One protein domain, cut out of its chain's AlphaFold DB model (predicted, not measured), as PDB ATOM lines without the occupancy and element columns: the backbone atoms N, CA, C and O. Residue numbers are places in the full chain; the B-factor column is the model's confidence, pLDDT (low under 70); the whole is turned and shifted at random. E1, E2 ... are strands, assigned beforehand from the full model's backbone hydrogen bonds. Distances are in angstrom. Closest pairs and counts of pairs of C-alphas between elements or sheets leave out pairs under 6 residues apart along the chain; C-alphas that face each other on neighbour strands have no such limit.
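What this domain is: This is residues 3 to 63 of the 66 residues of the protein "Cas6b_C domain-containing protein" of Nitrosopumilales archaeon CG_4_9_14_0_8_um_filter_34_10 (UniProt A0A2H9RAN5). The domain is a long, bent hairpin of two antiparallel strands, E1 and E2, arched like a bow, with the stretch of residues 42 to 63, which bears no named element, folded back into the hollow of the arch. Residues 3 to 10 stick out as a free arm near the end of the hairpin where E1 begins. The printed part has 61 residues with no named helix and two named strands, E1 then E2, in one antiparallel sheet; the class is all strand, though under half of the residues are in named elements. The whole is loose, with a radius of gyration of the C-alphas of 13.4 A, and spans 39 by 28 by 18 A.

Where its parts are: The printed part begins at Lys 3, with its C-alpha at (-33.464, 34.503, 40.930). E1 is residues 15 to 27, 26.5 A from first to last C-alpha, beginning at C-alpha 15 at (-51.386, 36.868, 40.862). E2 is residues 30 to 41, 31.2 A long by the same measure, ending at C-alpha 41 at (-50.490, 38.001, 36.615).

How they stand to each other: E1 and E2 form a hairpin, antiparallel with 161 degrees between their directions. E1 bends by 90 degrees at residue 18, and E2 bends by 60 degrees at residue 38. The C-alphas of Cys 20 and Cys 37 face each other at 4.0 A. N 21 and O 36 are within hydrogen-bond range at 2.8 A, as are N 34 and O 23 at 2.7 A.

The domain as a whole: The C-alphas farthest apart are those of Asp 10 and Gln 29, 39.1 A. The printed part has no cut. The link from E1 to E2 is tight. The mean pLDDT of the printed part is 94.8, and no printed residue is under 70.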
ATOM      1  N   LYS A   3     -34.731  34.482  40.176       92.94
ATOM      2  CA  LYS A   3     -33.464  34.503  40.930       92.94
ATOM      3  C   LYS A   3     -32.407  33.533  40.379       92.94
ATOM      4  O   LYS A   3     -31.228  33.849  40.390       92.94
ATOM      5  N   GLY A   4     -32.824  32.355  39.909       91.94
ATOM      6  CA  GLY A   4     -31.920  31.364  39.311       91.94
ATOM      7  C   GLY A   4     -31.424  31.750  37.914       91.94
ATOM      8  O   GLY A   4     -30.516  31.109  37.409       91.94
ATOM      9  N   MET A   5     -32.020  32.779  37.310       92.06
ATOM     10  CA  MET A   5     -31.598  33.400  36.052       92.06
ATOM     11  C   MET A   5     -30.916  34.754  36.291       92.06
ATOM     12  O   MET A   5     -30.754  35.517  35.347       92.06
ATOM     13  N   GLU A   6     -30.590  35.084  37.545       96.12
ATOM     14  CA  GLU A   6     -29.997  36.373  37.932       96.12
ATOM     15  C   GLU A   6     -30.870  37.592  37.575       96.12
ATOM     16  O   GLU A   6     -30.388  38.716  37.456       96.12
ATOM     17  N   ILE A   7     -32.186  37.384  37.460       93.12
ATOM     18  CA  ILE A   7     -33.169  38.451  37.263       93.12
ATOM     19  C   ILE A   7     -33.694  38.885  38.631       93.12
ATOM     20  O   ILE A   7     -34.321  38.100  39.354       93.12
ATOM     21  N   PHE A   8     -33.459  40.151  38.963       94.12
ATOM     22  CA  PHE A   8     -33.949  40.790  40.178       94.12
ATOM     23  C   PHE A   8     -35.229  41.565  39.874       94.12
ATOM     24  O   PHE A   8     -35.298  42.296  38.891       94.12
ATOM     25  N   VAL A   9     -36.243  41.375  40.714       92.56
ATOM     26  CA  VAL A   9     -37.537  42.049  40.591       92.56
ATOM     27  C   VAL A   9     -37.669  43.022  41.751       92.56
ATOM     28  O   VAL A   9     -37.590  42.612  42.908       92.56
ATOM     29  N   ASP A  10     -37.855  44.295  41.431       95.12
ATOM     30  CA  ASP A  10     -38.043  45.411  42.361       95.12
ATOM     31  C   ASP A  10     -39.513  45.858  42.462       95.12
ATOM     32  O   ASP A  10     -39.841  46.793  43.190       95.12
ATOM     33  N   CYS A  11     -40.416  45.159  41.770       93.50
ATOM     34  CA  CYS A  11     -41.850  45.404  41.782       93.50
ATOM     35  C   CYS A  11     -42.634  44.282  42.483       93.50
ATOM     36  O   CYS A  11     -42.191  43.136  42.603       93.50
ATOM     37  N   THR A  12     -43.846  44.604  42.935       96.75
ATOM     38  CA  THR A  12     -44.772  43.602  43.472       96.75
ATOM     39  C   THR A  12     -45.391  42.801  42.332       96.75
ATOM     40  O   THR A  12     -46.069  43.355  41.467       96.75
ATOM     41  N   ILE A  13     -45.203  41.481  42.359       95.38
ATOM     42  CA  ILE A  13     -45.879  40.557  41.445       95.38
ATOM     43  C   ILE A  13     -47.238  40.186  42.042       95.38
ATOM     44  O   ILE A  13     -47.306  39.532  43.084       95.38
ATOM     45  N   THR A  14     -48.315  40.565  41.362       97.44
ATOM     46  CA  THR A  14     -49.686  40.193  41.725       97.44
ATOM     47  C   THR A  14     -50.122  38.997  40.889       97.44
ATOM     48  O   THR A  14     -49.835  38.925  39.691       97.44
ATOM     49  N   VAL A  15     -50.819  38.051  41.518       96.00
ATOM     50  CA  VAL A  15     -51.386  36.868  40.862       96.00
ATOM     51  C   VAL A  15     -52.829  36.698  41.318       96.00
ATOM     52  O   VAL A  15     -53.111  36.748  42.515       96.00
ATOM     53  N   LYS A  16     -53.734  36.467  40.369       97.62
ATOM     54  CA  LYS A  16     -55.130  36.117  40.628       97.62
ATOM     55  C   LYS A  16     -55.411  34.752  40.019       97.62
ATOM     56  O   LYS A  16     -55.351  34.593  38.807       97.62
ATOM     57  N   ILE A  17     -55.717  33.770  40.859       96.62
ATOM     58  CA  ILE A  17     -56.061  32.421  40.402       96.62
ATOM     59  C   ILE A  17     -57.525  32.427  39.959       96.62
ATOM     60  O   ILE A  17     -58.408  32.737  40.758       96.62
ATOM     61  N   ASN A  18     -57.769  32.087  38.695       96.69
ATOM     62  CA  ASN A  18     -59.098  32.066  38.088       96.69
ATOM     63  C   ASN A  18     -59.751  30.694  38.239       96.69
ATOM     64  O   ASN A  18     -60.909  30.583  38.636       96.69
ATOM     65  N   SER A  19     -58.985  29.640  37.976       96.94
ATOM     66  CA  SER A  19     -59.413  28.262  38.165       96.94
ATOM     67  C   SER A  19     -58.229  27.435  38.646       96.94
ATOM     68  O   SER A  19     -57.078  27.706  38.300       96.94
ATOM     69  N   CYS A  20     -58.483  26.435  39.489       96.94
ATOM     70  CA  CYS A  20     -57.466  25.435  39.760       96.94
ATOM     71  C   CYS A  20     -58.074  24.082  40.123       96.94
ATOM     72  O   CYS A  20     -58.943  23.975  40.988       96.94
ATOM     73  N   LYS A  21     -57.590  23.035  39.457       97.69
ATOM     74  CA  LYS A  21     -58.013  21.653  39.640       97.69
ATOM     75  C   LYS A  21     -56.840  20.817  40.126       97.69
ATOM     76  O   LYS A  21     -55.806  20.733  39.464       97.69
ATOM     77  N   SER A  22     -57.029  20.165  41.269       97.12
ATOM     78  CA  SER A  22     -56.085  19.165  41.760       97.12
ATOM     79  C   SER A  22     -56.137  17.910  40.888       97.12
ATOM     80  O   SER A  22     -57.214  17.450  40.497       97.12
ATOM     81  N   ILE A  23     -54.968  17.356  40.590       96.56
ATOM     82  CA  ILE A  23     -54.790  16.095  39.876       96.56
ATOM     83  C   ILE A  23     -53.790  15.220  40.623       96.56
ATOM     84  O   ILE A  23     -52.852  15.716  41.241       96.56
ATOM     85  N   THR A  24     -53.933  13.903  40.535       96.88
ATOM     86  CA  THR A  24     -52.878  12.998  41.002       96.88
ATOM     87  C   THR A  24     -51.841  12.848  39.899       96.88
ATOM     88  O   THR A  24     -52.181  12.521  38.765       96.88
ATOM     89  N   THR A  25     -50.574  13.062  40.231       95.06
ATOM     90  CA  THR A  25     -49.442  12.896  39.321       95.06
ATOM     91  C   THR A  25     -48.419  11.911  39.879       95.06
ATOM     92  O   THR A  25     -48.456  11.569  41.062       95.06
ATOM     93  N   ILE A  26     -47.516  11.428  39.027       94.69
ATOM     94  CA  ILE A  26     -46.431  10.523  39.408       94.69
ATOM     95  C   ILE A  26     -45.102  11.185  39.054       94.69
ATOM     96  O   ILE A  26     -44.838  11.485  37.893       94.69
ATOM     97  N   ALA A  27     -44.242  11.368  40.052       92.75
ATOM     98  CA  ALA A  27     -42.868  11.823  39.869       92.75
ATOM     99  C   ALA A  27     -41.934  10.898  40.651       92.75
ATOM    100  O   ALA A  27     -42.235  10.517  41.776       92.75
ATOM    101  N   HIS A  28     -40.804  10.497  40.061       89.62
ATOM    102  CA  HIS A  28     -39.854   9.580  40.711       89.62
ATOM    103  C   HIS A  28     -40.528   8.321  41.298       89.62
ATOM    104  O   HIS A  28     -40.242   7.943  42.428       89.62
ATOM    105  N   GLN A  29     -41.462   7.717  40.549       93.62
ATOM    106  CA  GLN A  29     -42.255   6.537  40.951       93.62
ATOM    107  C   GLN A  29     -43.169   6.738  42.177       93.62
ATOM    108  O   GLN A  29     -43.809   5.796  42.631       93.62
ATOM    109  N   ASN A  30     -43.295   7.968  42.680       95.62
ATOM    110  CA  ASN A  30     -44.141   8.317  43.814       95.62
ATOM    111  C   ASN A  30     -45.352   9.134  43.354       95.62
ATOM    112  O   ASN A  30     -45.255   9.926  42.414       95.62
ATOM    113  N   LYS A  31     -46.494   8.948  44.024       96.19
ATOM    114  CA  LYS A  31     -47.721   9.709  43.758       96.19
ATOM    115  C   LYS A  31     -47.692  11.039  44.506       96.19
ATOM    116  O   LYS A  31     -47.403  11.073  45.698       96.19
ATOM    117  N   PHE A  32     -48.061  12.110  43.817       96.50
ATOM    118  CA  PHE A  32     -48.164  13.456  44.369       96.50
ATOM    119  C   PHE A  32     -49.467  14.118  43.933       96.50
ATOM    120  O   PHE A  32     -50.050  13.754  42.913       96.50
ATOM    121  N   ALA A  33     -49.892  15.132  44.682       96.06
ATOM    122  CA  ALA A  33     -50.874  16.088  44.192       96.06
ATOM    123  C   ALA A  33     -50.175  17.091  43.261       96.06
ATOM    124  O   ALA A  33     -49.173  17.706  43.627       96.06
ATOM    125  N   GLY A  34     -50.702  17.225  42.052       96.12
ATOM    126  CA  GLY A  34     -50.386  18.271  41.091       96.12
ATOM    127  C   GLY A  34     -51.600  19.164  40.861       96.12
ATOM    128  O   GLY A  34     -52.694  18.894  41.357       96.12
ATOM    129  N   PHE A  35     -51.407  20.225  40.087       97.06
ATOM    130  CA  PHE A  35     -52.441  21.217  39.836       97.06
ATOM    131  C   PHE A  35     -52.425  21.640  38.372       97.06
ATOM    132  O   PHE A  35     -51.362  21.924  37.823       97.06
ATOM    133  N   PHE A  36     -53.608  21.713  37.769       96.25
ATOM    134  CA  PHE A  36     -53.845  22.523  36.581       96.25
ATOM    135  C   PHE A  36     -54.538  23.795  37.036       96.25
ATOM    136  O   PHE A  36     -55.652  23.713  37.552       96.25
ATOM    137  N   CYS A  37     -53.880  24.939  36.882       95.75
ATOM    138  CA  CYS A  37     -54.471  26.223  37.222       95.75
ATOM    139  C   CYS A  37     -54.438  27.172  36.022       95.75
ATOM    140  O   CYS A  37     -53.522  27.118  35.206       95.75
ATOM    141  N   GLU A  38     -55.400  28.082  35.993       96.62
ATOM    142  CA  GLU A  38     -55.423  29.266  35.139       96.62
ATOM    143  C   GLU A  38     -55.354  30.491  36.053       96.62
ATOM    144  O   GLU A  38     -56.015  30.538  37.098       96.62
ATOM    145  N   TRP A  39     -54.535  31.476  35.699       96.44
ATOM    146  CA  TRP A  39     -54.339  32.668  36.515       96.44
ATOM    147  C   TRP A  39     -53.996  33.881  35.658       96.44
ATOM    148  O   TRP A  39     -53.390  33.752  34.598       96.44
ATOM    149  N   ASP A  40     -54.321  35.057  36.183       96.62
ATOM    150  CA  ASP A  40     -53.820  36.335  35.692       96.62
ATOM    151  C   ASP A  40     -52.609  36.762  36.526       96.62
ATOM    152  O   ASP A  40     -52.546  36.503  37.736       96.62
ATOM    153  N   SER A  41     -51.644  37.444  35.907       95.06
ATOM    154  CA  SER A  41     -50.490  38.001  36.615       95.06
ATOM    155  C   SER A  41     -50.110  39.386  36.104       95.06
ATOM    156  O   SER A  41     -50.330  39.716  34.944       95.06
ATOM    157  N   SER A  42     -49.502  40.193  36.976       95.81
ATOM    158  CA  SER A  42     -48.927  41.491  36.611       95.81
ATOM    159  C   SER A  42     -47.597  41.392  35.851       95.81
ATOM    160  O   SER A  42     -47.029  42.423  35.499       95.81
ATOM    161  N   ILE A  43     -47.086  40.179  35.612       92.62
ATOM    162  CA  ILE A  43     -45.876  39.933  34.822       92.62
ATOM    163  C   ILE A  43     -46.171  39.016  33.640       92.62
ATOM    164  O   ILE A  43     -47.057  38.164  33.698       92.62
ATOM    165  N   ILE A  44     -45.367  39.158  32.590       90.81
ATOM    166  CA  ILE A  44     -45.392  38.274  31.426       90.81
ATOM    167  C   ILE A  44     -44.287  37.237  31.593       90.81
ATOM    168  O   ILE A  44     -43.137  37.574  31.884       90.81
ATOM    169  N   LEU A  45     -44.645  35.970  31.407       91.38
ATOM    170  CA  LEU A  45     -43.704  34.862  31.401       91.38
ATOM    171  C   LEU A  45     -43.480  34.380  29.961       91.38
ATOM    172  O   LEU A  45     -44.426  34.394  29.176       91.38
ATOM    173  N   PRO A  46     -42.263  33.945  29.594       91.25
ATOM    174  CA  PRO A  46     -42.030  33.336  28.291       91.25
ATOM    175  C   PRO A  46     -42.885  32.080  28.088       91.25
ATOM    176  O   PRO A  46     -43.083  31.299  29.024       91.25
ATOM    177  N   GLU A  47     -43.330  31.861  26.851       92.81
ATOM    178  CA  GLU A  47     -44.040  30.639  26.466       92.81
ATOM    179  C   GLU A  47     -43.230  29.387  26.811       92.81
ATOM    180  O   GLU A  47     -42.012  29.338  26.622       92.81
ATOM    181  N   TYR A  48     -43.930  28.365  27.302       94.62
ATOM    182  CA  TYR A  48     -43.372  27.072  27.701       94.62
ATOM    183  C   TYR A  48     -42.329  27.133  28.829       94.62
ATOM    184  O   TYR A  48     -41.600  26.162  29.052       94.62
ATOM    185  N   CYS A  49     -42.252  28.237  29.582       93.75
ATOM    186  CA  CYS A  49     -41.417  28.280  30.778       93.75
ATOM    187  C   CYS A  49     -41.985  27.366  31.878       93.75
ATOM    188  O   CYS A  49     -43.188  27.120  31.954       93.75
ATOM    189  N   GLY A  50     -41.111  26.837  32.734       94.62
ATOM    190  CA  GLY A  50     -41.509  25.950  33.824       94.62
ATOM    191  C   GLY A  50     -41.486  26.634  35.187       94.62
ATOM    192  O   GLY A  50     -40.504  27.287  35.550       94.62
ATOM    193  N   LEU A  51     -42.535  26.420  35.980       94.38
ATOM    194  CA  LEU A  51     -42.659  26.882  37.360       94.38
ATOM    195  C   LEU A  51     -42.846  25.715  38.339       94.38
ATOM    196  O   LEU A  51     -43.437  24.688  38.031       94.38
ATOM    197  N   GLY A  52     -42.364  25.888  39.570       94.00
ATOM    198  CA  GLY A  52     -42.525  24.896  40.634       94.00
ATOM    199  C   GLY A  52     -41.419  23.839  40.671       94.00
ATOM    200  O   GLY A  52     -40.232  24.165  40.612       94.00
ATOM    201  N   LYS A  53     -41.801  22.574  40.875       93.69
ATOM    202  CA  LYS A  53     -40.881  21.448  41.110       93.69
ATOM    203  C   LYS A  53     -40.853  20.503  39.914       93.69
ATOM    204  O   LYS A  53     -41.819  20.412  39.170       93.69
ATOM    205  N   SER A  54     -39.747  19.773  39.767       95.06
ATOM    206  CA  SER A  54     -39.569  18.763  38.712       95.06
ATOM    207  C   SER A  54     -39.761  19.309  37.288       95.06
ATOM    208  O   SER A  54     -40.144  18.572  36.384       95.06
ATOM    209  N   ILE A  55     -39.443  20.593  37.083       94.12
ATOM    210  CA  ILE A  55     -39.567  21.294  35.795       94.12
ATOM    211  C   ILE A  55     -38.803  20.564  34.683       94.12
ATOM    212  O   ILE A  55     -39.319  20.382  33.587       94.12
ATOM    213  N   SER A  56     -37.611  20.041  34.986       92.81
ATOM    214  CA  SER A  56     -36.795  19.263  34.041       92.81
ATOM    215  C   SER A  56     -37.433  17.946  33.573       92.81
ATOM    216  O   SER A  56     -36.901  17.292  32.681       92.81
ATOM    217  N   LYS A  57     -38.559  17.532  34.168       91.69
ATOM    218  CA  LYS A  57     -39.369  16.375  33.755       91.69
ATOM    219  C   LYS A  57     -40.649  16.780  33.014       91.69
ATOM    220  O   LYS A  57     -41.466  15.914  32.731       91.69
ATOM    221  N   GLY A  58     -40.815  18.067  32.706       93.06
ATOM    222  CA  GLY A  58     -41.972  18.612  31.992       93.06
ATOM    223  C   GLY A  58     -43.129  19.056  32.892       93.06
ATOM    224  O   GLY A  58     -44.222  19.297  32.393       93.06
ATOM    225  N   PHE A  59     -42.923  19.163  34.209       95.31
ATOM    226  CA  PHE A  59     -43.956  19.661  35.123       95.31
ATOM    227  C   PHE A  59     -43.993  21.186  35.192       95.31
ATOM    228  O   PHE A  59     -42.965  21.852  35.084       95.31
ATOM    229  N   GLY A  60     -45.192  21.722  35.444       95.12
ATOM    230  CA  GLY A  60     -45.395  23.146  35.704       95.12
ATOM    231  C   GLY A  60     -45.115  24.044  34.502       95.12
ATOM    232  O   GLY A  60     -44.755  25.203  34.688       95.12
ATOM    233  N   VAL A  61     -45.240  23.501  33.287       96.44
ATOM    234  CA  VAL A  61     -45.145  24.271  32.045       96.44
ATOM    235  C   VAL A  61     -46.285  25.282  31.995       96.44
ATOM    236  O   VAL A  61     -47.443  24.934  32.227       96.44
ATOM    237  N   VAL A  62     -45.936  26.525  31.694       95.25
ATOM    238  CA  VAL A  62     -46.853  27.653  31.558       95.25
ATOM    239  C   VAL A  62     -47.005  27.996  30.084       95.25
ATOM    240  O   VAL A  62     -46.021  28.025  29.344       95.25
ATOM    241  N   ILE A  63     -48.236  28.278  29.676       94.62
ATOM    242  CA  ILE A  63     -48.578  28.802  28.354       94.62
ATOM    243  C   ILE A  63     -49.468  30.026  28.543       94.62
ATOM    244  O   ILE A  63     -50.289  30.038  29.467       94.62
TER     245      ILE A  63